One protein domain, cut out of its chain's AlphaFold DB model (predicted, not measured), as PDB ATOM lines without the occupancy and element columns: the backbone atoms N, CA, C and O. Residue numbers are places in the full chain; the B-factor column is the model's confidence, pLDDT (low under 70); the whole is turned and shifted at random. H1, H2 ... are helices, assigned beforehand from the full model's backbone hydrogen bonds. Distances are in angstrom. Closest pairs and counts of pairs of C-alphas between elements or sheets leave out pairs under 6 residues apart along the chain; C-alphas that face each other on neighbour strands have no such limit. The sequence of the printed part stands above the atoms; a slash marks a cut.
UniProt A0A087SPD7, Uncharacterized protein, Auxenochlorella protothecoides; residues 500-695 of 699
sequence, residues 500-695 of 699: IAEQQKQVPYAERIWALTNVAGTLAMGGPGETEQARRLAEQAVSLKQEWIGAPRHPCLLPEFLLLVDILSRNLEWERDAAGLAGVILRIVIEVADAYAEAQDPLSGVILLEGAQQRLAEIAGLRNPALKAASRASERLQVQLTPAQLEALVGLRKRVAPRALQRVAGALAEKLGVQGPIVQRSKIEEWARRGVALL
ATOM      1  N   ILE A 500     -54.609  27.064 -23.855       65.56
ATOM      2  CA  ILE A 500     -54.173  28.149 -22.960       65.56
ATOM      3  C   ILE A 500     -52.756  28.606 -23.334       65.56
ATOM      4  O   ILE A 500     -52.496  29.807 -23.378       65.56
ATOM      5  N   ALA A 501     -51.850  27.680 -23.662       67.12
ATOM      6  CA  ALA A 501     -50.501  28.019 -24.108       67.12
ATOM      7  C   ALA A 501     -50.498  28.787 -25.444       67.12
ATOM      8  O   ALA A 501     -49.714  29.720 -25.613       67.12
ATOM      9  N   GLU A 502     -51.381  28.444 -26.383       69.44
ATOM     10  CA  GLU A 502     -51.548  29.171 -27.647       69.44
ATOM     11  C   GLU A 502     -52.122  30.573 -27.439       69.44
ATOM     12  O   GLU A 502     -51.587  31.537 -27.988       69.44
ATOM     13  N   GLN A 503     -53.136  30.720 -26.585       67.19
ATOM     14  CA  GLN A 503     -53.683  32.028 -26.211       67.19
ATOM     15  C   GLN A 503     -52.629  32.900 -25.519       67.19
ATOM     16  O   GLN A 503     -52.491  34.082 -25.829       67.19
ATOM     17  N   GLN A 504     -51.812  32.318 -24.637       62.91
ATOM     18  CA  GLN A 504     -50.714  33.032 -23.982       62.91
ATOM     19  C   GLN A 504     -49.609  33.460 -24.958       62.91
ATOM     20  O   GLN A 504     -48.969  34.480 -24.718       62.91
ATOM     21  N   LYS A 505     -49.375  32.740 -26.064       71.50
ATOM     22  CA  LYS A 505     -48.417  33.167 -27.104       71.50
ATOM     23  C   LYS A 505     -48.880  34.408 -27.872       71.50
ATOM     24  O   LYS A 505     -48.032  35.124 -28.395       71.50
ATOM     25  N   GLN A 506     -50.187  34.668 -27.935       72.25
ATOM     26  CA  GLN A 506     -50.741  35.842 -28.618       72.25
ATOM     27  C   GLN A 506     -50.615  37.132 -27.788       72.25
ATOM     28  O   GLN A 506     -50.644  38.223 -28.351       72.25
ATOM     29  N   VAL A 507     -50.443  37.023 -26.465       73.75
ATOM     30  CA  VAL A 507     -50.256  38.177 -25.570       73.75
ATOM     31  C   VAL A 507     -48.806  38.684 -25.657       73.75
ATOM     32  O   VAL A 507     -47.875  37.874 -25.565       73.75
ATOM     33  N   PRO A 508     -48.568  40.006 -25.784       81.81
ATOM     34  CA  PRO A 508     -47.221  40.576 -25.806       81.81
ATOM     35  C   PRO A 508     -46.362  40.170 -24.598       81.81
ATOM     36  O   PRO A 508     -46.842  40.095 -23.464       81.81
ATOM     37  N   TYR A 509     -45.054  39.975 -24.818       82.38
ATOM     38  CA  TYR A 509     -44.097  39.569 -23.776       82.38
ATOM     39  C   TYR A 509     -44.141  40.466 -22.529       82.38
ATOM     40  O   TYR A 509     -44.183  39.955 -21.411       82.38
ATOM     41  N   ALA A 510     -44.181  41.791 -22.708       81.50
ATOM     42  CA  ALA A 510     -44.175  42.750 -21.602       81.50
ATOM     43  C   ALA A 510     -45.383  42.588 -20.660       81.50
ATOM     44  O   ALA A 510     -45.221  42.640 -19.442       81.50
ATOM     45  N   GLU A 511     -46.577  42.340 -21.204       82.94
ATOM     46  CA  GLU A 511     -47.803  42.159 -20.416       82.94
ATOM     47  C   GLU A 511     -47.775  40.846 -19.632       82.94
ATOM     48  O   GLU A 511     -48.136  40.811 -18.455       82.94
ATOM     49  N   ARG A 512     -47.272  39.774 -20.257       85.75
ATOM     50  CA  ARG A 512     -47.106  38.465 -19.609       85.75
ATOM     51  C   ARG A 512     -46.119  38.534 -18.451       85.75
ATOM     52  O   ARG A 512     -46.425  38.054 -17.364       85.75
ATOM     53  N   ILE A 513     -44.957  39.150 -18.671       88.56
ATOM     54  CA  ILE A 513     -43.931  39.325 -17.635       88.56
ATOM     55  C   ILE A 513     -44.497  40.167 -16.492       88.56
ATOM     56  O   ILE A 513     -44.407  39.760 -15.336       88.56
ATOM     57  N   TRP A 514     -45.148  41.292 -16.799       87.75
ATOM     58  CA  TRP A 514     -45.762  42.148 -15.786       87.75
ATOM     59  C   TRP A 514     -46.795  41.388 -14.943       87.75
ATOM     60  O   TRP A 514     -46.728  41.426 -13.714       87.75
ATOM     61  N   ALA A 515     -47.695  40.632 -15.581       87.75
ATOM     62  CA  ALA A 515     -48.698  39.836 -14.882       87.75
ATOM     63  C   ALA A 515     -48.053  38.797 -13.951       87.75
ATOM     64  O   ALA A 515     -48.405  38.730 -12.774       87.75
ATOM     65  N   LEU A 516     -47.061  38.045 -14.446       91.12
ATOM     66  CA  LEU A 516     -46.323  37.064 -13.647       91.12
ATOM     67  C   LEU A 516     -45.622  37.718 -12.451       91.12
ATOM     68  O   LEU A 516     -45.755  37.231 -11.330       91.12
ATOM     69  N   THR A 517     -44.924  38.837 -12.662       89.88
ATOM     70  CA  THR A 517     -44.201  39.541 -11.588       89.88
ATOM     71  C   THR A 517     -45.131  40.111 -10.522       89.88
ATOM     72  O   THR A 517     -44.822  40.016  -9.336       89.88
ATOM     73  N   ASN A 518     -46.293  40.645 -10.904       88.94
ATOM     74  CA  ASN A 518     -47.257  41.170  -9.941       88.94
ATOM     75  C   ASN A 518     -47.908  40.066  -9.122       88.94
ATOM     76  O   ASN A 518     -47.970  40.180  -7.900       88.94
ATOM     77  N   VAL A 519     -48.357  38.990  -9.776       90.81
ATOM     78  CA  VAL A 519     -48.953  37.851  -9.070       90.81
ATOM     79  C   VAL A 519     -47.915  37.223  -8.139       90.81
ATOM     80  O   VAL A 519     -48.204  37.021  -6.961       90.81
ATOM     81  N   ALA A 520     -46.682  37.014  -8.612       91.50
ATOM     82  CA  ALA A 520     -45.580  36.543  -7.776       91.50
ATOM     83  C   ALA A 520     -45.332  37.469  -6.575       91.50
ATOM     84  O   ALA A 520     -45.253  36.995  -5.446       91.50
ATOM     85  N   GLY A 521     -45.281  38.787  -6.790       88.12
ATOM     86  CA  GLY A 521     -45.113  39.768  -5.719       88.12
ATOM     87  C   GLY A 521     -46.239  39.729  -4.681       88.12
ATOM     88  O   GLY A 521     -45.964  39.818  -3.486       88.12
ATOM     89  N   THR A 522     -47.491  39.543  -5.112       89.19
ATOM     90  CA  THR A 522     -48.632  39.405  -4.191       89.19
ATOM     91  C   THR A 522     -48.600  38.096  -3.406       89.19
ATOM     92  O   THR A 522     -48.788  38.117  -2.192       89.19
ATOM     93  N   LEU A 523     -48.298  36.971  -4.061       89.31
ATOM     94  CA  LEU A 523     -48.228  35.655  -3.421       89.31
ATOM     95  C   LEU A 523     -47.033  35.533  -2.466       89.31
ATOM     96  O   LEU A 523     -47.117  34.842  -1.458       89.31
ATOM     97  N   ALA A 524     -45.942  36.258  -2.727       87.69
ATOM     98  CA  ALA A 524     -44.768  36.308  -1.856       87.69
ATOM     99  C   ALA A 524     -45.028  36.952  -0.479       87.69
ATOM    100  O   ALA A 524     -44.165  36.896   0.399       87.69
ATOM    101  N   MET A 525     -46.178  37.609  -0.301       85.31
ATOM    102  CA  MET A 525     -46.642  38.131   0.990       85.31
ATOM    103  C   MET A 525     -47.520  37.128   1.757       85.31
ATOM    104  O   MET A 525     -47.938  37.422   2.876       85.31
ATOM    105  N   GLY A 526     -47.818  35.985   1.142       81.44
ATOM    106  CA  GLY A 526     -48.691  34.938   1.648       81.44
ATOM    107  C   GLY A 526     -47.995  33.873   2.505       81.44
ATOM    108  O   GLY A 526     -46.909  34.082   3.045       81.44
ATOM    109  N   GLY A 527     -48.639  32.713   2.650       80.38
ATOM    110  CA  GLY A 527     -48.129  31.556   3.396       80.38
ATOM    111  C   GLY A 527     -47.056  30.732   2.654       80.38
ATOM    112  O   GLY A 527     -46.704  31.037   1.512       80.38
ATOM    113  N   PRO A 528     -46.540  29.635   3.253       75.81
ATOM    114  CA  PRO A 528     -45.450  28.836   2.673       75.81
ATOM    115  C   PRO A 528     -45.749  28.275   1.270       75.81
ATOM    116  O   PRO A 528     -44.913  28.380   0.377       75.81
ATOM    117  N   GLY A 529     -46.960  27.747   1.044       78.25
ATOM    118  CA  GLY A 529     -47.373  27.234  -0.273       78.25
ATOM    119  C   GLY A 529     -47.535  28.334  -1.331       78.25
ATOM    120  O   GLY A 529     -47.184  28.144  -2.494       78.25
ATOM    121  N   GLU A 530     -47.987  29.518  -0.918       84.94
ATOM    122  CA  GLU A 530     -48.092  30.697  -1.788       84.94
ATOM    123  C   GLU A 530     -46.700  31.250  -2.125       84.94
ATOM    124  O   GLU A 530     -46.464  31.690  -3.247       84.94
ATOM    125  N   THR A 531     -45.742  31.130  -1.202       86.62
ATOM    126  CA  THR A 531     -44.344  31.533  -1.408       86.62
ATOM    127  C   THR A 531     -43.642  30.631  -2.432       86.62
ATOM    128  O   THR A 531     -42.885  31.119  -3.273       86.62
ATOM    129  N   GLU A 532     -43.912  29.322  -2.429       88.38
ATOM    130  CA  GLU A 532     -43.387  28.407  -3.454       88.38
ATOM    131  C   GLU A 532     -43.992  28.698  -4.836       88.38
ATOM    132  O   GLU A 532     -43.284  28.727  -5.846       88.38
ATOM    133  N   GLN A 533     -45.293  28.988  -4.893       89.62
ATOM    134  CA  GLN A 533     -45.938  29.411  -6.134       89.62
ATOM    135  C   GLN A 533     -45.395  30.765  -6.625       89.62
ATOM    136  O   GLN A 533     -45.144  30.923  -7.821       89.62
ATOM    137  N   ALA A 534     -45.138  31.710  -5.717       92.38
ATOM    138  CA  ALA A 534     -44.503  32.988  -6.025       92.38
ATOM    139  C   ALA A 534     -43.110  32.798  -6.636       92.38
ATOM    140  O   ALA A 534     -42.801  33.423  -7.652       92.38
ATOM    141  N   ARG A 535     -42.298  31.891  -6.072       94.06
ATOM    142  CA  ARG A 535     -40.997  31.507  -6.634       94.06
ATOM    143  C   ARG A 535     -41.145  31.013  -8.073       94.06
ATOM    144  O   ARG A 535     -40.484  31.552  -8.956       94.06
ATOM    145  N   ARG A 536     -42.036  30.046  -8.325       93.81
ATOM    146  CA  ARG A 536     -42.237  29.473  -9.672       93.81
ATOM    147  C   ARG A 536     -42.645  30.536 -10.692       93.81
ATOM    148  O   ARG A 536     -42.105  30.567 -11.793       93.81
ATOM    149  N   LEU A 537     -43.567  31.428 -10.332       94.19
ATOM    150  CA  LEU A 537     -44.014  32.508 -11.218       94.19
ATOM    151  C   LEU A 537     -42.908  33.545 -11.474       94.19
ATOM    152  O   LEU A 537     -42.770  34.026 -12.598       94.19
ATOM    153  N   ALA A 538     -42.087  33.862 -10.469       94.62
ATOM    154  CA  ALA A 538     -40.941  34.756 -10.630       94.62
ATOM    155  C   ALA A 538     -39.831  34.131 -11.501       94.62
ATOM    156  O   ALA A 538     -39.286  34.809 -12.371       94.62
ATOM    157  N   GLU A 539     -39.536  32.836 -11.341       96.19
ATOM    158  CA  GLU A 539     -38.609  32.091 -12.210       96.19
ATOM    159  C   GLU A 539     -39.111  32.030 -13.662       96.19
ATOM    160  O   GLU A 539     -38.333  32.210 -14.604       96.19
ATOM    161  N   GLN A 540     -40.422  31.850 -13.859       94.81
ATOM    162  CA  GLN A 540     -41.052  31.918 -15.179       94.81
ATOM    163  C   GLN A 540     -40.944  33.316 -15.795       94.81
ATOM    164  O   GLN A 540     -40.616  33.429 -16.974       94.81
ATOM    165  N   ALA A 541     -41.167  34.382 -15.018       93.62
ATOM    166  CA  ALA A 541     -41.019  35.756 -15.498       93.62
ATOM    167  C   ALA A 541     -39.580  36.054 -15.953       93.62
ATOM    168  O   ALA A 541     -39.377  36.631 -17.022       93.62
ATOM    169  N   VAL A 542     -38.587  35.615 -15.173       94.69
ATOM    170  CA  VAL A 542     -37.162  35.719 -15.522       94.69
ATOM    171  C   VAL A 542     -36.860  34.963 -16.812       94.69
ATOM    172  O   VAL A 542     -36.271  35.542 -17.723       94.69
ATOM    173  N   SER A 543     -37.284  33.701 -16.908       94.25
ATOM    174  CA  SER A 543     -37.023  32.849 -18.076       94.25
ATOM    175  C   SER A 543     -37.642  33.449 -19.338       94.25
ATOM    176  O   SER A 543     -36.961  33.626 -20.346       94.25
ATOM    177  N   LEU A 544     -38.901  33.886 -19.248       91.12
ATOM    178  CA  LEU A 544     -39.620  34.525 -20.346       91.12
ATOM    179  C   LEU A 544     -38.944  35.831 -20.797       91.12
ATOM    180  O   LEU A 544     -38.877  36.121 -21.993       91.12
ATOM    181  N   LYS A 545     -38.411  36.624 -19.859       90.75
ATOM    182  CA  LYS A 545     -37.688  37.858 -20.190       90.75
ATOM    183  C   LYS A 545     -36.300  37.586 -20.772       90.75
ATOM    184  O   LYS A 545     -35.867  38.313 -21.662       90.75
ATOM    185  N   GLN A 546     -35.611  36.539 -20.321       93.31
ATOM    186  CA  GLN A 546     -34.350  36.087 -20.917       93.31
ATOM    187  C   GLN A 546     -34.546  35.594 -22.352       93.31
ATOM    188  O   GLN A 546     -33.735  35.935 -23.208       93.31
ATOM    189  N   GLU A 547     -35.628  34.859 -22.626       90.62
ATOM    190  CA  GLU A 547     -36.017  34.459 -23.984       90.62
ATOM    191  C   GLU A 547     -36.284  35.675 -24.875       90.62
ATOM    192  O   GLU A 547     -35.785  35.733 -25.995       90.62
ATOM    193  N   TRP A 548     -37.018  36.671 -24.365       89.12
ATOM    194  CA  TRP A 548     -37.319  37.889 -25.120       89.12
ATOM    195  C   TRP A 548     -36.067  38.722 -25.433       89.12
ATOM    196  O   TRP A 548     -35.923  39.229 -26.544       89.12
ATOM    197  N   ILE A 549     -35.151  38.854 -24.470       88.88
ATOM    198  CA  ILE A 549     -33.903  39.611 -24.639       88.88
ATOM    199  C   ILE A 549     -32.874  38.833 -25.477       88.88
ATOM    200  O   ILE A 549     -32.063  39.438 -26.176       88.88
ATOM    201  N   GLY A 550     -32.856  37.503 -25.373       88.06
ATOM    202  CA  GLY A 550     -31.831  36.644 -25.969       88.06
ATOM    203  C   GLY A 550     -30.485  36.653 -25.228       88.06
ATOM    204  O   GLY A 550     -29.495  36.150 -25.757       88.06
ATOM    205  N   ALA A 551     -30.416  37.214 -24.013       87.38
ATOM    206  CA  ALA A 551     -29.190  37.271 -23.213       87.38
ATOM    207  C   ALA A 551     -29.456  36.993 -21.719       87.38
ATOM    208  O   ALA A 551     -30.320  37.632 -21.115       87.38
ATOM    209  N   PRO A 552     -28.680  36.103 -21.068       85.94
ATOM    210  CA  PRO A 552     -28.961  35.654 -19.700       85.94
ATOM    211  C   PRO A 552     -28.596  36.670 -18.604       85.94
ATOM    212  O   PRO A 552     -29.028  36.511 -17.463       85.94
ATOM    213  N   ARG A 553     -27.781  37.691 -18.915       87.19
ATOM    214  CA  ARG A 553     -27.246  38.681 -17.955       87.19
ATOM    215  C   ARG A 553     -27.425  40.127 -18.422       87.19
ATOM    216  O   ARG A 553     -26.552  40.959 -18.240       87.19
ATOM    217  N   HIS A 554     -28.550  40.430 -19.054       92.56
ATOM    218  CA  HIS A 554     -28.822  41.785 -19.524       92.56
ATOM    219  C   HIS A 554     -29.288  42.718 -18.382       92.56
ATOM    220  O   HIS A 554     -30.085  42.280 -17.548       92.56
ATOM    221  N   PRO A 555     -28.903  44.013 -18.359       93.62
ATOM    222  CA  PRO A 555     -29.345  44.982 -17.345       93.62
ATOM    223  C   PRO A 555     -30.862  45.084 -17.167       93.62
ATOM    224  O   PRO A 555     -31.348  45.213 -16.046       93.62
ATOM    225  N   CYS A 556     -31.636  44.948 -18.246       92.50
ATOM    226  CA  CYS A 556     -33.102  44.960 -18.173       92.50
ATOM    227  C   CYS A 556     -33.716  43.783 -17.394       92.50
ATOM    228  O   CYS A 556     -34.917  43.814 -17.162       92.50
ATOM    229  N   LEU A 557     -32.942  42.771 -16.982       94.75
ATOM    230  CA  LEU A 557     -33.409  41.691 -16.100       94.75
ATOM    231  C   LEU A 557     -33.376  42.069 -14.610       94.75
ATOM    232  O   LEU A 557     -33.896  41.327 -13.780       94.75
ATOM    233  N   LEU A 558     -32.755  43.199 -14.246       95.31
ATOM    234  CA  LEU A 558     -32.649  43.641 -12.852       95.31
ATOM    235  C   LEU A 558     -33.997  43.734 -12.111       95.31
ATOM    236  O   LEU A 558     -34.022  43.317 -10.955       95.31
ATOM    237  N   PRO A 559     -35.106  44.232 -12.698       94.31
ATOM    238  CA  PRO A 559     -36.394  44.275 -12.003       94.31
ATOM    239  C   PRO A 559     -36.866  42.888 -11.551       94.31
ATOM    240  O   PRO A 559     -37.227  42.700 -10.390       94.31
ATOM    241  N   GLU A 560     -36.808  41.905 -12.448       95.44
ATOM    242  CA  GLU A 560     -37.271  40.540 -12.205       95.44
ATOM    243  C   GLU A 560     -36.310  39.775 -11.291       95.44
ATOM    244  O   GLU A 560     -36.749  39.065 -10.387       95.44
ATOM    245  N   PHE A 561     -34.998  39.963 -11.459       96.31
ATOM    246  CA  PHE A 561     -34.007  39.363 -10.567       96.31
ATOM    247  C   PHE A 561     -34.082  39.914  -9.145       96.31
ATOM    248  O   PHE A 561     -33.901  39.150  -8.200       96.31
ATOM    249  N   LEU A 562     -34.359  41.211  -8.969       95.31
ATOM    250  CA  LEU A 562     -34.535  41.786  -7.635       95.31
ATOM    251  C   LEU A 562     -35.795  41.256  -6.952       95.31
ATOM    252  O   LEU A 562     -35.749  40.948  -5.767       95.31
ATOM    253  N   LEU A 563     -36.891  41.083  -7.692       94.31
ATOM    254  CA  LEU A 563     -38.081  40.431  -7.150       94.31
ATOM    255  C   LEU A 563     -37.773  38.988  -6.728       94.31
ATOM    256  O   LEU A 563     -38.079  38.595  -5.606       94.31
ATOM    257  N   LEU A 564     -37.146  38.203  -7.608       96.25
ATOM    258  CA  LEU A 564     -36.846  36.802  -7.326       96.25
ATOM    259  C   LEU A 564     -35.859  36.655  -6.158       96.25
ATOM    260  O   LEU A 564     -36.068  35.798  -5.307       96.25
ATOM    261  N   VAL A 565     -34.824  37.499  -6.060       95.62
ATOM    262  CA  VAL A 565     -33.873  37.422  -4.939       95.62
ATOM    263  C   VAL A 565     -34.535  37.789  -3.613       95.62
ATOM    264  O   VAL A 565     -34.258  37.126  -2.619       95.62
ATOM    265  N   ASP A 566     -35.450  38.765  -3.608       93.00
ATOM    266  CA  ASP A 566     -36.214  39.145  -2.415       93.00
ATOM    267  C   ASP A 566     -37.172  38.019  -1.970       93.00
ATOM    268  O   ASP A 566     -37.422  37.868  -0.774       93.00
ATOM    269  N   ILE A 567     -37.717  37.228  -2.907       93.69
ATOM    270  CA  ILE A 567     -38.532  36.037  -2.600       93.69
ATOM    271  C   ILE A 567     -37.643  34.930  -2.030       93.69
ATOM    272  O   ILE A 567     -37.957  34.360  -0.984       93.69
ATOM    273  N   LEU A 568     -36.520  34.640  -2.693       93.94
ATOM    274  CA  LEU A 568     -35.617  33.562  -2.294       93.94
ATOM    275  C   LEU A 568     -34.985  33.822  -0.922       93.94
ATOM    276  O   LEU A 568     -34.897  32.907  -0.111       93.94
ATOM    277  N   SER A 569     -34.600  35.066  -0.621       92.12
ATOM    278  CA  SER A 569     -33.929  35.412   0.638       92.12
ATOM    279  C   SER A 569     -34.828  35.336   1.875       92.12
ATOM    280  O   SER A 569     -34.322  35.404   2.991       92.12
ATOM    281  N   ARG A 570     -36.154  35.241   1.709       88.19
ATOM    282  CA  ARG A 570     -37.107  35.115   2.827       88.19
ATOM    283  C   ARG A 570     -37.219  33.686   3.356       88.19
ATOM    284  O   ARG A 570     -37.726  33.504   4.459       88.19
ATOM    285  N   ASN A 571     -36.768  32.691   2.590       87.19
ATOM    286  CA  ASN A 571     -36.811  31.285   2.975       87.19
ATOM    287  C   ASN A 571     -35.390  30.726   3.135       87.19
ATOM    288  O   ASN A 571     -34.614  30.694   2.180       87.19
ATOM    289  N   LEU A 572     -35.074  30.235   4.337       85.00
ATOM    290  CA  LEU A 572     -33.758  29.678   4.674       85.00
ATOM    291  C   LEU A 572     -33.394  28.461   3.803       85.00
ATOM    292  O   LEU A 572     -32.223  28.208   3.532       85.00
ATOM    293  N   GLU A 573     -34.389  27.725   3.303       88.88
ATOM    294  CA  GLU A 573     -34.162  26.578   2.416       88.88
ATOM    295  C   GLU A 573     -33.581  26.982   1.052       88.88
ATOM    296  O   GLU A 573     -32.960  26.165   0.369       88.88
ATOM    297  N   TRP A 574     -33.755  28.244   0.646       92.25
ATOM    298  CA  TRP A 574     -33.353  28.760  -0.665       92.25
ATOM    299  C   TRP A 574     -32.143  29.698  -0.603       92.25
ATOM    300  O   TRP A 574     -31.804  30.333  -1.602       92.25
ATOM    301  N   GLU A 575     -31.437  29.755   0.531       90.56
ATOM    302  CA  GLU A 575     -30.270  30.627   0.727       90.56
ATOM    303  C   GLU A 575     -29.205  30.477  -0.364       90.56
ATOM    304  O   GLU A 575     -28.613  31.462  -0.805       90.56
ATOM    305  N   ARG A 576     -28.962  29.249  -0.840       91.19
ATOM    306  CA  ARG A 576     -27.978  28.992  -1.906       91.19
ATOM    307  C   ARG A 576     -28.397  29.611  -3.237       91.19
ATOM    308  O   ARG A 576     -27.559  30.213  -3.911       91.19
ATOM    309  N   ASP A 577     -29.675  29.490  -3.588       93.06
ATOM    310  CA  ASP A 577     -30.238  30.046  -4.819       93.06
ATOM    311  C   ASP A 577     -30.267  31.580  -4.736       93.06
ATOM    312  O   ASP A 577     -29.842  32.261  -5.672       93.06
ATOM    313  N   ALA A 578     -30.657  32.127  -3.576       94.12
ATOM    314  CA  ALA A 578     -30.620  33.560  -3.294       94.12
ATOM    315  C   ALA A 578     -29.194  34.125  -3.417       94.12
ATOM    316  O   ALA A 578     -28.980  35.140  -4.084       94.12
ATOM    317  N   ALA A 579     -28.196  33.444  -2.843       93.31
ATOM    318  CA  ALA A 579     -26.797  33.857  -2.912       93.31
ATOM    319  C   ALA A 579     -26.229  33.781  -4.340       93.31
ATOM    320  O   ALA A 579     -25.469  34.662  -4.767       93.31
ATOM    321  N   GLY A 580     -26.609  32.746  -5.097       93.69
ATOM    322  CA  GLY A 580     -26.270  32.605  -6.511       93.69
ATOM    323  C   GLY A 580     -26.837  33.751  -7.349       93.69
ATOM    324  O   GLY A 580     -26.098  34.393  -8.102       93.69
ATOM    325  N   LEU A 581     -28.121  34.063  -7.159       95.62
ATOM    326  CA  LEU A 581     -28.814  35.132  -7.874       95.62
ATOM    327  C   LEU A 581     -28.292  36.524  -7.500       95.62
ATOM    328  O   LEU A 581     -28.027  37.335  -8.387       95.62
ATOM    329  N   ALA A 582     -28.035  36.783  -6.216       95.81
ATOM    330  CA  ALA A 582     -27.389  38.012  -5.756       95.81
ATOM    331  C   ALA A 582     -26.015  38.212  -6.422       95.81
ATOM    332  O   ALA A 582     -25.668  39.322  -6.832       95.81
ATOM    333  N   GLY A 583     -25.255  37.128  -6.614       95.19
ATOM    334  CA  GLY A 583     -23.999  37.153  -7.365       95.19
ATOM    335  C   GLY A 583     -24.171  37.510  -8.847       95.19
ATOM    336  O   GLY A 583     -23.329  38.220  -9.402       95.19
ATOM    337  N   VAL A 584     -25.250  37.058  -9.495       95.44
ATOM    338  CA  VAL A 584     -25.585  37.441 -10.880       95.44
ATOM    339  C   VAL A 584     -25.948  38.922 -10.958       95.44
ATOM    340  O   VAL A 584     -25.400  39.625 -11.804       95.44
ATOM    341  N   ILE A 585     -26.791  39.409 -10.043       96.94
ATOM    342  CA  ILE A 585     -27.183  40.824  -9.975       96.94
ATOM    343  C   ILE A 585     -25.945  41.714  -9.816       96.94
ATOM    344  O   ILE A 585     -25.788  42.677 -10.560       96.94
ATOM    345  N   LEU A 586     -25.022  41.367  -8.912       96.25
ATOM    346  CA  LEU A 586     -23.783  42.127  -8.711       96.25
ATOM    347  C   LEU A 586     -22.930  42.218  -9.984       96.25
ATOM    348  O   LEU A 586     -22.352  43.267 -10.243       96.25
ATOM    349  N   ARG A 587     -22.865  41.159 -10.801       95.69
ATOM    350  CA  ARG A 587     -22.131  41.192 -12.081       95.69
ATOM    351  C   ARG A 587     -22.774  42.140 -13.088       95.69
ATOM    352  O   ARG A 587     -22.065  42.941 -13.681       95.69
ATOM    353  N   ILE A 588     -24.101  42.100 -13.207       96.12
ATOM    354  CA  ILE A 588     -24.850  43.027 -14.068       96.12
ATOM    355  C   ILE A 588     -24.624  44.470 -13.607       96.12
ATOM    356  O   ILE A 588     -24.401  45.362 -14.418       96.12
ATOM    357  N   VAL A 589     -24.632  44.712 -12.296       96.62
ATOM    358  CA  VAL A 589     -24.393  46.047 -11.740       96.62
ATOM    359  C   VAL A 589     -22.971  46.549 -12.018       96.62
ATOM    360  O   VAL A 589     -22.808  47.738 -12.283       96.62
ATOM    361  N   ILE A 590     -21.958  45.676 -12.004       96.75
ATOM    362  CA  ILE A 590     -20.588  46.035 -12.414       96.75
ATOM    363  C   ILE A 590     -20.566  46.492 -13.873       96.75
ATOM    364  O   ILE A 590     -20.002  47.541 -14.160       96.75
ATOM    365  N   GLU A 591     -21.229  45.764 -14.774       94.75
ATOM    366  CA  GLU A 591     -21.312  46.138 -16.192       94.75
ATOM    367  C   GLU A 591     -22.014  47.495 -16.383       94.75
ATOM    368  O   GLU A 591     -21.551  48.339 -17.148       94.75
ATOM    369  N   VAL A 592     -23.093  47.756 -15.637       96.12
ATOM    370  CA  VAL A 592     -23.787  49.057 -15.666       96.12
ATOM    371  C   VAL A 592     -22.907  50.180 -15.104       96.12
ATOM    372  O   VAL A 592     -22.911  51.286 -15.639       96.12
ATOM    373  N   ALA A 593     -22.151  49.925 -14.034       96.12
ATOM    374  CA  ALA A 593     -21.247  50.909 -13.440       96.12
ATOM    375  C   ALA A 593     -20.063  51.247 -14.357       96.12
ATOM    376  O   ALA A 593     -19.670  52.411 -14.443       96.12
ATOM    377  N   ASP A 594     -19.542  50.259 -15.081       95.00
ATOM    378  CA  ASP A 594     -18.505  50.468 -16.090       95.00
ATOM    379  C   ASP A 594     -19.045  51.299 -17.260       95.00
ATOM    380  O   ASP A 594     -18.396  52.257 -17.676       95.00
ATOM    381  N   ALA A 595     -20.284  51.052 -17.696       94.12
ATOM    382  CA  ALA A 595     -20.941  51.881 -18.706       94.12
ATOM    383  C   ALA A 595     -21.159  53.341 -18.244       94.12
ATOM    384  O   ALA A 595     -21.063  54.262 -19.055       94.12
ATOM    385  N   TYR A 596     -21.407  53.587 -16.950       95.38
ATOM    386  CA  TYR A 596     -21.437  54.949 -16.393       95.38
ATOM    387  C   TYR A 596     -20.071  55.635 -16.483       95.38
ATOM    388  O   TYR A 596     -19.994  56.807 -16.850       95.38
ATOM    389  N   ALA A 597     -18.991  54.908 -16.196       93.25
ATOM    390  CA  ALA A 597     -17.636  55.434 -16.317       93.25
ATOM    391  C   ALA A 597     -17.266  55.743 -17.778       93.25
ATOM    392  O   ALA A 597     -16.711  56.807 -18.054       93.25
ATOM    393  N   GLU A 598     -17.636  54.871 -18.721       93.06
ATOM    394  CA  GLU A 598     -17.483  55.112 -20.165       93.06
ATOM    395  C   GLU A 598     -18.258  56.355 -20.631       93.06
ATOM    396  O   GLU A 598     -17.768  57.120 -21.462       93.06
ATOM    397  N   ALA A 599     -19.428  56.613 -20.041       91.56
ATOM    398  CA  ALA A 599     -20.227  57.816 -20.273       91.56
ATOM    399  C   ALA A 599     -19.723  59.066 -19.517       91.56
ATOM    400  O   ALA A 599     -20.434  60.069 -19.461       91.56
ATOM    401  N   GLN A 600     -18.507  59.026 -18.960       92.31
ATOM    402  CA  GLN A 600     -17.875  60.109 -18.194       92.31
ATOM    403  C   GLN A 600     -18.592  60.477 -16.877       92.31
ATOM    404  O   GLN A 600     -18.390  61.570 -16.349       92.31
ATOM    405  N   ASP A 601     -19.370  59.556 -16.297       93.69
ATOM    406  CA  ASP A 601     -19.999  59.696 -14.975       93.69
ATOM    407  C   ASP A 601     -19.579  58.565 -14.004       93.69
ATOM    408  O   ASP A 601     -20.397  57.749 -13.566       93.69
ATOM    409  N   PRO A 602     -18.289  58.491 -13.622       93.88
ATOM    410  CA  PRO A 602     -17.809  57.479 -12.678       93.88
ATOM    411  C   PRO A 602     -18.439  57.614 -11.278       93.88
ATOM    412  O   PRO A 602     -18.483  56.633 -10.534       93.88
ATOM    413  N   LEU A 603     -18.962  58.793 -10.910       94.25
ATOM    414  CA  LEU A 603     -19.574  59.031  -9.600       94.25
ATOM    415  C   LEU A 603     -20.889  58.250  -9.449       94.25
ATOM    416  O   LEU A 603     -21.082  57.577  -8.432       94.25
ATOM    417  N   SER A 604     -21.755  58.262 -10.467       95.06
ATOM    418  CA  SER A 604     -22.965  57.426 -10.484       95.06
ATOM    419  C   SER A 604     -22.640  55.929 -10.452       95.06
ATOM    420  O   SER A 604     -23.320  55.174  -9.752       95.06
ATOM    421  N   GLY A 605     -21.574  55.501 -11.138       95.12
ATOM    422  CA  GLY A 605     -21.095  54.114 -11.109       95.12
ATOM    423  C   GLY A 605     -20.690  53.650  -9.704       95.12
ATOM    424  O   GLY A 605     -21.127  52.589  -9.250       95.12
ATOM    425  N   VAL A 606     -19.928  54.471  -8.969       95.94
ATOM    426  CA  VAL A 606     -19.543  54.192  -7.571       95.94
ATOM    427  C   VAL A 606     -20.769  54.107  -6.661       95.94
ATOM    428  O   VAL A 606     -20.900  53.149  -5.900       95.94
ATOM    429  N   ILE A 607     -21.698  55.066  -6.759       95.44
ATOM    430  CA  ILE A 607     -22.923  55.094  -5.939       95.44
ATOM    431  C   ILE A 607     -23.776  53.844  -6.173       95.44
ATOM    432  O   ILE A 607     -24.316  53.273  -5.221       95.44
ATOM    433  N   LEU A 608     -23.895  53.408  -7.428       96.69
ATOM    434  CA  LEU A 608     -24.628  52.199  -7.779       96.69
ATOM    435  C   LEU A 608     -23.969  50.944  -7.189       96.69
ATOM    436  O   LEU A 608     -24.667  50.114  -6.602       96.69
ATOM    437  N   LEU A 609     -22.644  50.816  -7.307       96.44
ATOM    438  CA  LEU A 609     -21.893  49.676  -6.773       96.44
ATOM    439  C   LEU A 609     -21.953  49.605  -5.247       96.44
ATOM    440  O   LEU A 609     -22.196  48.530  -4.701       96.44
ATOM    441  N   GLU A 610     -21.766  50.730  -4.558       94.06
ATOM    442  CA  GLU A 610     -21.869  50.790  -3.097       94.06
ATOM    443  C   GLU A 610     -23.298  50.489  -2.630       94.06
ATOM    444  O   GLU A 610     -23.488  49.727  -1.682       94.06
ATOM    445  N   GLY A 611     -24.308  51.000  -3.337       93.50
ATOM    446  CA  GLY A 611     -25.712  50.693  -3.072       93.50
ATOM    447  C   GLY A 611     -26.058  49.214  -3.247       93.50
ATOM    448  O   GLY A 611     -26.736  48.619  -2.408       93.50
ATOM    449  N   ALA A 612     -25.563  48.591  -4.319       95.12
ATOM    450  CA  ALA A 612     -25.774  47.169  -4.569       95.12
ATOM    451  C   ALA A 612     -25.058  46.286  -3.540       95.12
ATOM    452  O   ALA A 612     -25.636  45.304  -3.077       95.12
ATOM    453  N   GLN A 613     -23.839  46.651  -3.132       94.00
ATOM    454  CA  GLN A 613     -23.113  45.955  -2.066       94.00
ATOM    455  C   GLN A 613     -23.852  46.048  -0.731       94.00
ATOM    456  O   GLN A 613     -24.031  45.026  -0.079       94.00
ATOM    457  N   GLN A 614     -24.332  47.238  -0.352       91.44
ATOM    458  CA  GLN A 614     -25.094  47.426   0.887       91.44
ATOM    459  C   GLN A 614     -26.340  46.535   0.942       91.44
ATOM    460  O   GLN A 614     -26.622  45.958   1.987       91.44
ATOM    461  N   ARG A 615     -27.066  46.388  -0.174       91.75
ATOM    462  CA  ARG A 615     -28.284  45.564  -0.222       91.75
ATOM    463  C   ARG A 615     -28.000  44.063  -0.309       91.75
ATOM    464  O   ARG A 615     -28.734  43.276   0.274       91.75
ATOM    465  N   LEU A 616     -26.991  43.655  -1.078       94.31
ATOM    466  CA  LEU A 616     -26.804  42.250  -1.460       94.31
ATOM    467  C   LEU A 616     -25.701  41.530  -0.679       94.31
ATOM    468  O   LEU A 616     -25.592  40.317  -0.814       94.31
ATOM    469  N   ALA A 617     -24.878  42.221   0.119       91.38
ATOM    470  CA  ALA A 617     -23.760  41.589   0.827       91.38
ATOM    471  C   ALA A 617     -24.206  40.488   1.800       91.38
ATOM    472  O   ALA A 617     -23.568  39.434   1.853       91.38
ATOM    473  N   GLU A 618     -25.299  40.715   2.535       89.62
ATOM    474  CA  GLU A 618     -25.843  39.737   3.484       89.62
ATOM    475  C   GLU A 618     -26.408  38.511   2.757       89.62
ATOM    476  O   GLU A 618     -26.108  37.385   3.140       89.62
ATOM    477  N   ILE A 619     -27.123  38.724   1.646       92.12
ATOM    478  CA  ILE A 619     -27.746  37.654   0.849       92.12
ATOM    479  C   ILE A 619     -26.693  36.847   0.072       92.12
ATOM    480  O   ILE A 619     -26.726  35.622   0.045       92.12
ATOM    481  N   ALA A 620     -25.740  37.520  -0.576       89.38
ATOM    482  CA  ALA A 620     -24.698  36.876  -1.376       89.38
ATOM    483  C   ALA A 620     -23.672  36.122  -0.517       89.38
ATOM    484  O   ALA A 620     -23.035  35.182  -1.003       89.38
ATOM    485  N   GLY A 621     -23.482  36.569   0.729       87.88
ATOM    486  CA  GLY A 621     -22.442  36.124   1.644       87.88
ATOM    487  C   GLY A 621     -21.092  36.811   1.399       87.88
ATOM    488  O   GLY A 621     -20.635  36.984   0.268       87.88
ATOM    489  N   LEU A 622     -20.377  37.130   2.484       83.31
ATOM    490  CA  LEU A 622     -19.101  37.872   2.458       83.31
ATOM    491  C   LEU A 622     -17.984  37.202   1.631       83.31
ATOM    492  O   LEU A 622     -17.025  37.850   1.209       83.31
ATOM    493  N   ARG A 623     -18.076  35.886   1.408       84.75
ATOM    494  CA  ARG A 623     -17.094  35.113   0.628       84.75
ATOM    495  C   ARG A 623     -17.402  35.076  -0.874       84.75
ATOM    496  O   ARG A 623     -16.584  34.540  -1.622       84.75
ATOM    497  N   ASN A 624     -18.521  35.645  -1.324       88.62
ATOM    498  CA  ASN A 624     -18.935  35.597  -2.723       88.62
ATOM    499  C   ASN A 624     -17.943  36.357  -3.631       88.62
ATOM    500  O   ASN A 624     -17.624  37.521  -3.363       88.62
ATOM    501  N   PRO A 625     -17.446  35.741  -4.721       91.94
ATOM    502  CA  PRO A 625     -16.487  36.389  -5.612       91.94
ATOM    503  C   PRO A 625     -17.064  37.627  -6.312       91.94
ATOM    504  O   PRO A 625     -16.315  38.567  -6.571       91.94
ATOM    505  N   ALA A 626     -18.375  37.665  -6.583       91.62
ATOM    506  CA  ALA A 626     -19.016  38.815  -7.220       91.62
ATOM    507  C   ALA A 626     -19.026  40.049  -6.303       91.62
ATOM    508  O   ALA A 626     -18.827  41.162  -6.780       91.62
ATOM    509  N   LEU A 627     -19.162  39.852  -4.986       92.88
ATOM    510  CA  LEU A 627     -19.092  40.939  -4.006       92.88
ATOM    511  C   LEU A 627     -17.685  41.552  -3.955       92.88
ATOM    512  O   LEU A 627     -17.534  42.772  -3.996       92.88
ATOM    513  N   LYS A 628     -16.643  40.709  -3.961       93.38
ATOM    514  CA  LYS A 628     -15.244  41.170  -4.045       93.38
ATOM    515  C   LYS A 628     -14.959  41.897  -5.359       93.38
ATOM    516  O   LYS A 628     -14.251  42.900  -5.357       93.38
ATOM    517  N   ALA A 629     -15.497  41.399  -6.472       94.25
ATOM    518  CA  ALA A 629     -15.367  42.051  -7.771       94.25
ATOM    519  C   ALA A 629     -16.048  43.429  -7.781       94.25
ATOM    520  O   ALA A 629     -15.444  44.389  -8.248       94.25
ATOM    521  N   ALA A 630     -17.244  43.549  -7.196       94.56
ATOM    522  CA  ALA A 630     -17.955  44.819  -7.083       94.56
ATOM    523  C   ALA A 630     -17.191  45.829  -6.211       94.56
ATOM    524  O   ALA A 630     -17.100  47.002  -6.570       94.56
ATOM    525  N   SER A 631     -16.607  45.382  -5.093       93.81
ATOM    526  CA  SER A 631     -15.779  46.227  -4.218       93.81
ATOM    527  C   SER A 631     -14.547  46.755  -4.959       93.81
ATOM    528  O   SER A 631     -14.329  47.964  -4.979       93.81
ATOM    529  N   ARG A 632     -13.821  45.891  -5.679       95.62
ATOM    530  CA  ARG A 632     -12.676  46.303  -6.513       95.62
ATOM    531  C   ARG A 632     -13.074  47.236  -7.655       95.62
ATOM    532  O   ARG A 632     -12.340  48.169  -7.960       95.62
ATOM    533  N   ALA A 633     -14.219  46.992  -8.294       95.38
ATOM    534  CA  ALA A 633     -14.740  47.875  -9.334       95.38
ATOM    535  C   ALA A 633     -15.072  49.264  -8.764       95.38
ATOM    536  O   ALA A 633     -14.711  50.267  -9.371       95.38
ATOM    537  N   SER A 634     -15.667  49.326  -7.567       95.31
ATOM    538  CA  SER A 634     -15.955  50.587  -6.875       95.31
ATOM    539  C   SER A 634     -14.671  51.348  -6.541       95.31
ATOM    540  O   SER A 634     -14.558  52.524  -6.873       95.31
ATOM    541  N   GLU A 635     -13.663  50.677  -5.974       94.94
ATOM    542  CA  GLU A 635     -12.349  51.274  -5.691       94.94
ATOM    543  C   GLU A 635     -11.680  51.805  -6.966       94.94
ATOM    544  O   GLU A 635     -11.194  52.934  -6.990       94.94
ATOM    545  N   ARG A 636     -11.712  51.025  -8.054       95.75
ATOM    546  CA  ARG A 636     -11.179  51.431  -9.361       95.75
ATOM    547  C   ARG A 636     -11.846  52.705  -9.880       95.75
ATOM    548  O   ARG A 636     -11.147  53.581 -10.384       95.75
ATOM    549  N   LEU A 637     -13.171  52.811  -9.774       94.31
ATOM    550  CA  LEU A 637     -13.905  53.998 -10.217       94.31
ATOM    551  C   LEU A 637     -13.692  55.196  -9.280       94.31
ATOM    552  O   LEU A 637     -13.617  56.324  -9.757       94.31
ATOM    553  N   GLN A 638     -13.504  54.975  -7.973       93.75
ATOM    554  CA  GLN A 638     -13.192  56.046  -7.015       93.75
ATOM    555  C   GLN A 638     -11.875  56.763  -7.333       93.75
ATOM    556  O   GLN A 638     -11.788  57.974  -7.150       93.75
ATOM    557  N   VAL A 639     -10.874  56.054  -7.868       93.75
ATOM    558  CA  VAL A 639      -9.597  56.652  -8.310       93.75
ATOM    559  C   VAL A 639      -9.787  57.646  -9.465       93.75
ATOM    560  O   VAL A 639      -8.967  58.542  -9.644       93.75
ATOM    561  N   GLN A 640     -10.870  57.523 -10.237       91.50
ATOM    562  CA  GLN A 640     -11.175  58.404 -11.369       91.50
ATOM    563  C   GLN A 640     -11.947  59.669 -10.956       91.50
ATOM    564  O   GLN A 640     -12.187  60.538 -11.794       91.50
ATOM    565  N   LEU A 641     -12.355  59.784  -9.688       92.88
ATOM    566  CA  LEU A 641     -13.145  60.911  -9.201       92.88
ATOM    567  C   LEU A 641     -12.279  62.144  -8.940       92.88
ATOM    568  O   LEU A 641     -11.195  62.074  -8.362       92.88
ATOM    569  N   THR A 642     -12.808  63.310  -9.304       92.56
ATOM    570  CA  THR A 642     -12.216  64.599  -8.923       92.56
ATOM    571  C   THR A 642     -12.373  64.861  -7.415       92.56
ATOM    572  O   THR A 642     -13.289  64.320  -6.789       92.56
ATOM    573  N   PRO A 643     -11.553  65.743  -6.806       91.00
ATOM    574  CA  PRO A 643     -11.682  66.087  -5.385       91.00
ATOM    575  C   PRO A 643     -13.088  66.564  -4.984       91.00
ATOM    576  O   PRO A 643     -13.602  66.153  -3.946       91.00
ATOM    577  N   ALA A 644     -13.749  67.353  -5.839       89.75
ATOM    578  CA  ALA A 644     -15.120  67.813  -5.609       89.75
ATOM    579  C   ALA A 644     -16.146  66.660  -5.644       89.75
ATOM    580  O   ALA A 644     -17.091  66.635  -4.858       89.75
ATOM    581  N   GLN A 645     -15.952  65.672  -6.524       91.81
ATOM    582  CA  GLN A 645     -16.806  64.480  -6.588       91.81
ATOM    583  C   GLN A 645     -16.580  63.540  -5.398       91.81
ATOM    584  O   GLN A 645     -17.540  62.942  -4.915       91.81
ATOM    585  N   LEU A 646     -15.346  63.427  -4.892       89.50
ATOM    586  CA  LEU A 646     -15.045  62.668  -3.673       89.50
ATOM    587  C   LEU A 646     -15.726  63.275  -2.441       89.50
ATOM    588  O   LEU A 646     -16.260  62.539  -1.611       89.50
ATOM    589  N   GLU A 647     -15.765  64.605  -2.339       89.88
ATOM    590  CA  GLU A 647     -16.501  65.300  -1.278       89.88
ATOM    591  C   GLU A 647     -18.018  65.068  -1.403       89.88
ATOM    592  O   GLU A 647     -18.678  64.697  -0.428       89.88
ATOM    593  N   ALA A 648     -18.568  65.178  -2.619       88.81
ATOM    594  CA  ALA A 648     -19.979  64.899  -2.887       88.81
ATOM    595  C   ALA A 648     -20.366  63.442  -2.559       88.81
ATOM    596  O   ALA A 648     -21.431  63.194  -1.980       88.81
ATOM    597  N   LEU A 649     -19.491  62.475  -2.860       90.12
ATOM    598  CA  LEU A 649     -19.711  61.049  -2.603       90.12
ATOM    599  C   LEU A 649     -20.027  60.764  -1.127       90.12
ATOM    600  O   LEU A 649     -20.894  59.938  -0.836       90.12
ATOM    601  N   VAL A 650     -19.398  61.474  -0.183       88.75
ATOM    602  CA  VAL A 650     -19.653  61.304   1.260       88.75
ATOM    603  C   VAL A 650     -21.118  61.592   1.611       88.75
ATOM    604  O   VAL A 650     -21.729  60.857   2.393       88.75
ATOM    605  N   GLY A 651     -21.708  62.629   1.009       85.88
ATOM    606  CA  GLY A 651     -23.122  62.969   1.190       85.88
ATOM    607  C   GLY A 651     -24.067  61.997   0.477       85.88
ATOM    608  O   GLY A 651     -25.098  61.599   1.033       85.88
ATOM    609  N   LEU A 652     -23.699  61.573  -0.734       89.25
ATOM    610  CA  LEU A 652     -24.516  60.698  -1.581       89.25
ATOM    611  C   LEU A 652     -24.553  59.248  -1.081       89.25
ATOM    612  O   LEU A 652     -25.597  58.599  -1.179       89.25
ATOM    613  N   ARG A 653     -23.484  58.768  -0.432       88.75
ATOM    614  CA  ARG A 653     -23.408  57.445   0.217       88.75
ATOM    615  C   ARG A 653     -24.562  57.160   1.170       88.75
ATOM    616  O   ARG A 653     -25.077  56.050   1.200       88.75
ATOM    617  N   LYS A 654     -24.974  58.158   1.954       85.50
ATOM    618  CA  LYS A 654     -26.065  58.001   2.929       85.50
ATOM    619  C   LYS A 654     -27.442  58.235   2.316       85.50
ATOM    620  O   LYS A 654     -28.410  57.611   2.735       85.50
ATOM    621  N   ARG A 655     -27.548  59.164   1.360       86.75
ATOM    622  CA  ARG A 655     -28.841  59.636   0.832       86.75
ATOM    623  C   ARG A 655     -29.326  58.851  -0.384       86.75
ATOM    624  O   ARG A 655     -30.524  58.616  -0.517       86.75
ATOM    625  N   VAL A 656     -28.408  58.476  -1.272       87.94
ATOM    626  CA  VAL A 656     -28.717  57.987  -2.621       87.94
ATOM    627  C   VAL A 656     -28.344  56.520  -2.797       87.94
ATOM    628  O   VAL A 656     -29.172  55.762  -3.307       87.94
ATOM    629  N   ALA A 657     -27.156  56.101  -2.346       87.62
ATOM    630  CA  ALA A 657     -26.667  54.732  -2.547       87.62
ATOM    631  C   ALA A 657     -27.671  53.641  -2.108       87.62
ATOM    632  O   ALA A 657     -27.945  52.757  -2.921       87.62
ATOM    633  N   PRO A 658     -28.357  53.734  -0.946       89.31
ATOM    634  CA  PRO A 658     -29.301  52.694  -0.514       89.31
ATOM    635  C   PRO A 658     -30.471  52.455  -1.481       89.31
ATOM    636  O   PRO A 658     -31.089  51.394  -1.471       89.31
ATOM    637  N   ARG A 659     -30.804  53.443  -2.324       89.69
ATOM    638  CA  ARG A 659     -31.901  53.371  -3.302       89.69
ATOM    639  C   ARG A 659     -31.411  53.278  -4.745       89.69
ATOM    640  O   ARG A 659     -32.239  53.128  -5.639       89.69
ATOM    641  N   ALA A 660     -30.103  53.361  -4.989       92.12
ATOM    642  CA  ALA A 660     -29.534  53.433  -6.332       92.12
ATOM    643  C   ALA A 660     -29.914  52.211  -7.181       92.12
ATOM    644  O   ALA A 660     -30.441  52.367  -8.281       92.12
ATOM    645  N   LEU A 661     -29.756  51.005  -6.629       93.81
ATOM    646  CA  LEU A 661     -30.109  49.761  -7.314       93.81
ATOM    647  C   LEU A 661     -31.607  49.684  -7.654       93.81
ATOM    648  O   LEU A 661     -31.969  49.331  -8.773       93.81
ATOM    649  N   GLN A 662     -32.483  50.092  -6.727       92.00
ATOM    650  CA  GLN A 662     -33.930  50.114  -6.969       92.00
ATOM    651  C   GLN A 662     -34.327  51.179  -8.002       92.00
ATOM    652  O   GLN A 662     -35.222  50.940  -8.807       92.00
ATOM    653  N   ARG A 663     -33.661  52.344  -8.010       92.56
ATOM    654  CA  ARG A 663     -33.872  53.397  -9.020       92.56
ATOM    655  C   ARG A 663     -33.489  52.907 -10.415       92.56
ATOM    656  O   ARG A 663     -34.265  53.101 -11.345       92.56
ATOM    657  N   VAL A 664     -32.335  52.249 -10.548       93.81
ATOM    658  CA  VAL A 664     -31.879  51.673 -11.824       93.81
ATOM    659  C   VAL A 664     -32.836  50.586 -12.302       93.81
ATOM    660  O   VAL A 664     -33.277  50.633 -13.445       93.81
ATOM    661  N   ALA A 665     -33.229  49.658 -11.428       92.75
ATOM    662  CA  ALA A 665     -34.214  48.642 -11.780       92.75
ATOM    663  C   ALA A 665     -35.559  49.268 -12.187       92.75
ATOM    664  O   ALA A 665     -36.095  48.936 -13.236       92.75
ATOM    665  N   GLY A 666     -36.069  50.247 -11.438       89.69
ATOM    666  CA  GLY A 666     -37.310  50.947 -11.781       89.69
ATOM    667  C   GLY A 666     -37.260  51.667 -13.136       89.69
ATOM    668  O   GLY A 666     -38.251  51.676 -13.859       89.69
ATOM    669  N   ALA A 667     -36.109  52.226 -13.519       89.62
ATOM    670  CA  ALA A 667     -35.923  52.855 -14.829       89.62
ATOM    671  C   ALA A 667     -35.900  51.841 -15.994       89.62
ATOM    672  O   ALA A 667     -36.254  52.196 -17.122       89.62
ATOM    673  N   LEU A 668     -35.505  50.597 -15.709       90.75
ATOM    674  CA  LEU A 668     -35.427  49.478 -16.655       90.75
ATOM    675  C   LEU A 668     -36.673  48.579 -16.648       90.75
ATOM    676  O   LEU A 668     -36.748  47.639 -17.439       90.75
ATOM    677  N   ALA A 669     -37.642  48.850 -15.772       87.25
ATOM    678  CA  ALA A 669     -38.924  48.164 -15.765       87.25
ATOM    679  C   ALA A 669     -39.767  48.600 -16.972       87.25
ATOM    680  O   ALA A 669     -39.860  49.790 -17.292       87.25
ATOM    681  N   GLU A 670     -40.380  47.627 -17.646       82.50
ATOM    682  CA  GLU A 670     -41.237  47.895 -18.800       82.50
ATOM    683  C   GLU A 670     -42.482  48.678 -18.378       82.50
ATOM    684  O   GLU A 670     -43.061  48.451 -17.312       82.50
ATOM    685  N   LYS A 671     -42.907  49.613 -19.230       70.69
ATOM    686  CA  LYS A 671     -44.164  50.338 -19.042       70.69
ATOM    687  C   LYS A 671     -45.252  49.620 -19.826       70.69
ATOM    688  O   LYS A 671     -45.095  49.380 -21.018       70.69
ATOM    689  N   LEU A 672     -46.354  49.287 -19.159       66.44
ATOM    690  CA  LEU A 672     -47.530  48.761 -19.842       66.44
ATOM    691  C   LEU A 672     -48.121  49.832 -20.764       66.44
ATOM    692  O   LEU A 672     -48.255  50.992 -20.366       66.44
ATOM    693  N   GLY A 673     -48.514  49.430 -21.974       59.19
ATOM    694  CA  GLY A 673     -49.178  50.273 -22.968       59.19
ATOM    695  C   GLY A 673     -50.621  50.607 -22.588       59.19
ATOM    696  O   GLY A 673     -51.553  50.275 -23.313       59.19
ATOM    697  N   VAL A 674     -50.831  51.254 -21.443       47.00
ATOM    698  CA  VAL A 674     -52.155  51.719 -21.029       47.00
ATOM    699  C   VAL A 674     -52.434  53.045 -21.741       47.00
ATOM    700  O   VAL A 674     -52.007  54.104 -21.298       47.00
ATOM    701  N   GLN A 675     -53.142  52.948 -22.869       36.88
ATOM    702  CA  GLN A 675     -53.856  54.031 -23.560       36.88
ATOM    703  C   GLN A 675     -53.002  55.198 -24.103       36.88
ATOM    704  O   GLN A 675     -52.827  56.236 -23.471       36.88
ATOM    705  N   GLY A 676     -52.566  55.078 -25.361       42.66
ATOM    706  CA  GLY A 676     -52.156  56.220 -26.183       42.66
ATOM    707  C   GLY A 676     -51.616  55.802 -27.559       42.66
ATOM    708  O   GLY A 676     -51.008  54.741 -27.663       42.66
ATOM    709  N   PRO A 677     -51.779  56.620 -28.620       39.78
ATOM    710  CA  PRO A 677     -51.378  56.292 -29.999       39.78
ATOM    711  C   PRO A 677     -49.858  56.381 -30.242       39.78
ATOM    712  O   PRO A 677     -49.401  56.436 -31.381       39.78
ATOM    713  N   ILE A 678     -49.056  56.436 -29.178       50.88
ATOM    714  CA  ILE A 678     -47.601  56.543 -29.267       50.88
ATOM    715  C   ILE A 678     -47.041  55.131 -29.145       50.88
ATOM    716  O   ILE A 678     -47.196  54.498 -28.104       50.88
ATOM    717  N   VAL A 679     -46.367  54.655 -30.193       53.34
ATOM    718  CA  VAL A 679     -45.587  53.410 -30.167       53.34
ATOM    719  C   VAL A 679     -44.513  53.545 -29.081       53.34
ATOM    720  O   VAL A 679     -43.472  54.169 -29.300       53.34
ATOM    721  N   GLN A 680     -44.782  53.030 -27.880       59.53
ATOM    722  CA  GLN A 680     -43.791  52.974 -26.809       59.53
ATOM    723  C   GLN A 680     -42.786  51.872 -27.154       59.53
ATOM    724  O   GLN A 680     -43.167  50.722 -27.355       59.53
ATOM    725  N   ARG A 681     -41.502  52.234 -27.270       65.56
ATOM    726  CA  ARG A 681     -40.412  51.264 -27.453       65.56
ATOM    727  C   ARG A 681     -40.145  50.542 -26.134       65.56
ATOM    728  O   ARG A 681     -40.262  51.156 -25.073       65.56
ATOM    729  N   SER A 682     -39.765  49.269 -26.207       81.44
ATOM    730  CA  SER A 682     -39.392  48.493 -25.018       81.44
ATOM    731  C   SER A 682     -38.138  49.068 -24.348       81.44
ATOM    732  O   SER A 682     -37.281  49.673 -25.005       81.44
ATOM    733  N   LYS A 683     -37.977  48.857 -23.040       85.50
ATOM    734  CA  LYS A 683     -36.760  49.264 -22.314       85.50
ATOM    735  C   LYS A 683     -35.513  48.545 -22.801       85.50
ATOM    736  O   LYS A 683     -34.425  49.108 -22.707       85.50
ATOM    737  N   ILE A 684     -35.671  47.356 -23.369       87.12
ATOM    738  CA  ILE A 684     -34.595  46.599 -24.013       87.12
ATOM    739  C   ILE A 684     -34.059  47.365 -25.232       87.12
ATOM    740  O   ILE A 684     -32.855  47.601 -25.339       87.12
ATOM    741  N   GLU A 685     -34.948  47.834 -26.112       86.06
ATOM    742  CA  GLU A 685     -34.569  48.651 -27.273       86.06
ATOM    743  C   GLU A 685     -34.003  50.015 -26.866       86.06
ATOM    744  O   GLU A 685     -33.039  50.508 -27.462       86.06
ATOM    745  N   GLU A 686     -34.588  50.646 -25.844       86.81
ATOM    746  CA  GLU A 686     -34.082  51.917 -25.326       86.81
ATOM    747  C   GLU A 686     -32.682  51.769 -24.722       86.81
ATOM    748  O   GLU A 686     -31.841  52.643 -24.943       86.81
ATOM    749  N   TRP A 687     -32.410  50.668 -24.014       89.25
ATOM    750  CA  TRP A 687     -31.090  50.357 -23.470       89.25
ATOM    751  C   TRP A 687     -30.063  50.135 -24.581       89.25
ATOM    752  O   TRP A 687     -28.997  50.743 -24.542       89.25
ATOM    753  N   ALA A 688     -30.394  49.363 -25.621       87.56
ATOM    754  CA  ALA A 688     -29.499  49.158 -26.763       87.56
ATOM    755  C   ALA A 688     -29.139  50.475 -27.480       87.56
ATOM    756  O   ALA A 688     -28.029  50.633 -27.981       87.56
ATOM    757  N   ARG A 689     -30.069  51.440 -27.515       87.69
ATOM    758  CA  ARG A 689     -29.858  52.737 -28.174       87.69
ATOM    759  C   ARG A 689     -29.134  53.764 -27.301       87.69
ATOM    760  O   ARG A 689     -28.374  54.571 -27.829       87.69
ATOM    761  N   ARG A 690     -29.461  53.830 -26.009       87.62
ATOM    762  CA  ARG A 690     -29.052  54.929 -25.113       87.62
ATOM    763  C   ARG A 690     -28.073  54.500 -24.022       87.62
ATOM    764  O   ARG A 690     -27.473  55.373 -23.402       87.62
ATOM    765  N   GLY A 691     -27.937  53.203 -23.751       89.19
ATOM    766  CA  GLY A 691     -27.160  52.680 -22.630       89.19
ATOM    767  C   GLY A 691     -27.538  53.354 -21.308       89.19
ATOM    768  O   GLY A 691     -28.708  53.643 -21.043       89.19
ATOM    769  N   VAL A 692     -26.533  53.695 -20.501       91.44
ATOM    770  CA  VAL A 692     -26.710  54.381 -19.209       91.44
ATOM    771  C   VAL A 692     -27.376  55.757 -19.308       91.44
ATOM    772  O   VAL A 692     -27.993  56.199 -18.341       91.44
ATOM    773  N   ALA A 693     -27.384  56.411 -20.477       89.38
ATOM    774  CA  ALA A 693     -28.117  57.666 -20.664       89.38
ATOM    775  C   ALA A 693     -29.647  57.491 -20.572       89.38
ATOM    776  O   ALA A 693     -30.383  58.478 -20.497       89.38
ATOM    777  N   LEU A 694     -30.153  56.251 -20.597       89.62
ATOM    778  CA  LEU A 694     -31.541  55.929 -20.259       89.62
ATOM    779  C   LEU A 694     -31.835  56.127 -18.763       89.62
ATOM    780  O   LEU A 694     -32.941  56.526 -18.406       89.62
ATOM    781  N   LEU A 695     -30.855  55.837 -17.907       90.62
ATOM    782  CA  LEU A 695     -30.985  55.867 -16.450       90.62
ATOM    783  C   LEU A 695     -30.828  57.287 -15.887       90.62
ATOM    784  O   LEU A 695     -31.441  57.613 -14.870       90.62
TER     785      LEU A 695
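Overview. This is residues 500 to 695 of the 699 residues of an uncharacterized protein of Auxenochlorella protothecoides (UniProt A0A087SPD7). Six helices, H2 to H7, stand side by side in a zigzag row, up and down; H8 and H9 fold back over H6, and H9 reaches H4. H10 lies near residue 556 of H4 and residues 592 to 596 of H5, H1 lies beyond H2, and residues 674 to 679 stick out. The printed part has 196 residues, with ten named helices, H1 to H10 in order, and no named strand; its class is all helix. It is compact, with a radius of gyration of the C-alphas of 17.6 A and spans of 59 by 46 by 27 A.

Arrangement. Start at H1, residues 500 to 506, close to but not clearly touching H2, residues 509 to 523; their closest C-alphas, Gln 504 and Arg 512, are 7.9 A apart. H2 forms a helical hairpin with H3, residues 528 to 549, at a shallow tilt of 18 degrees, closest at C-alphas 520 and 534, 4.1 A. Next, H3 and H4, residues 555 to 568, form a hairpin, closest at C-alphas 538 and 564, 5.6 A. H4 and H5, residues 572 to 598, form another, closest at C-alphas 568 and 578, 5.1 A. H5 touches H6, residues 602 to 620, opposite ways at 7 degrees, a shallow tilt, closest at C-alphas 593 and 605, 4.0 A. H6 and H7, residues 625 to 638, form a hairpin, closest at C-alphas 606 and 634, 5.1 A. H2 to H7 are an up-and-down bundle, each helix running against the one before it. H8, residues 643 to 655, touches residues 603 to 611 of H6 alone, closest at C-alphas 653 and 607, 6.6 A. H9, residues 657 to 668, is about perpendicular to H6 at 81 degrees; C-alphas 657 and 611, their closest, are 4.2 A apart. H10, residues 683 to 694, touches H5 with residues 691 to 692 alone, closest at C-alphas 692 and 596, 6.0 A. The hub is H4, which touches five helices. Every O i to N i+4 pair is within hydrogen-bond range in H1, H2, H3 and H7, against 8 of 10 in H4, 21 of 23 in H5, 13 of 15 in H6, 6 of 9 in H8, 6 of 8 in H9 and 5 of 8 in H10.

Along the chain. Find C-alpha 500 at (-54.173, 28.149, -22.960), where H1 begins. H3 is 31.5 A long; H5, the longest, runs 39.1 A from C-alpha 572 at (-33.758, 29.678, 4.674), with a kink of 31 degrees near residue 579. H6 is 24.5 A long and has a kink of 37 degrees near residue 614. H10 ends at C-alpha 694, (-31.541, 55.929, -20.259).

Size, cuts and confidence. The C-alphas of Ile 500 and Pro 643, the two farthest apart, are 59.6 A apart. The printed part has no cut; the link from H9 to H10 is long, with 14 residues, and the other links are tight. Look for pLDDT under 70 at residues 500 to 504 and 672 to 681 of this model.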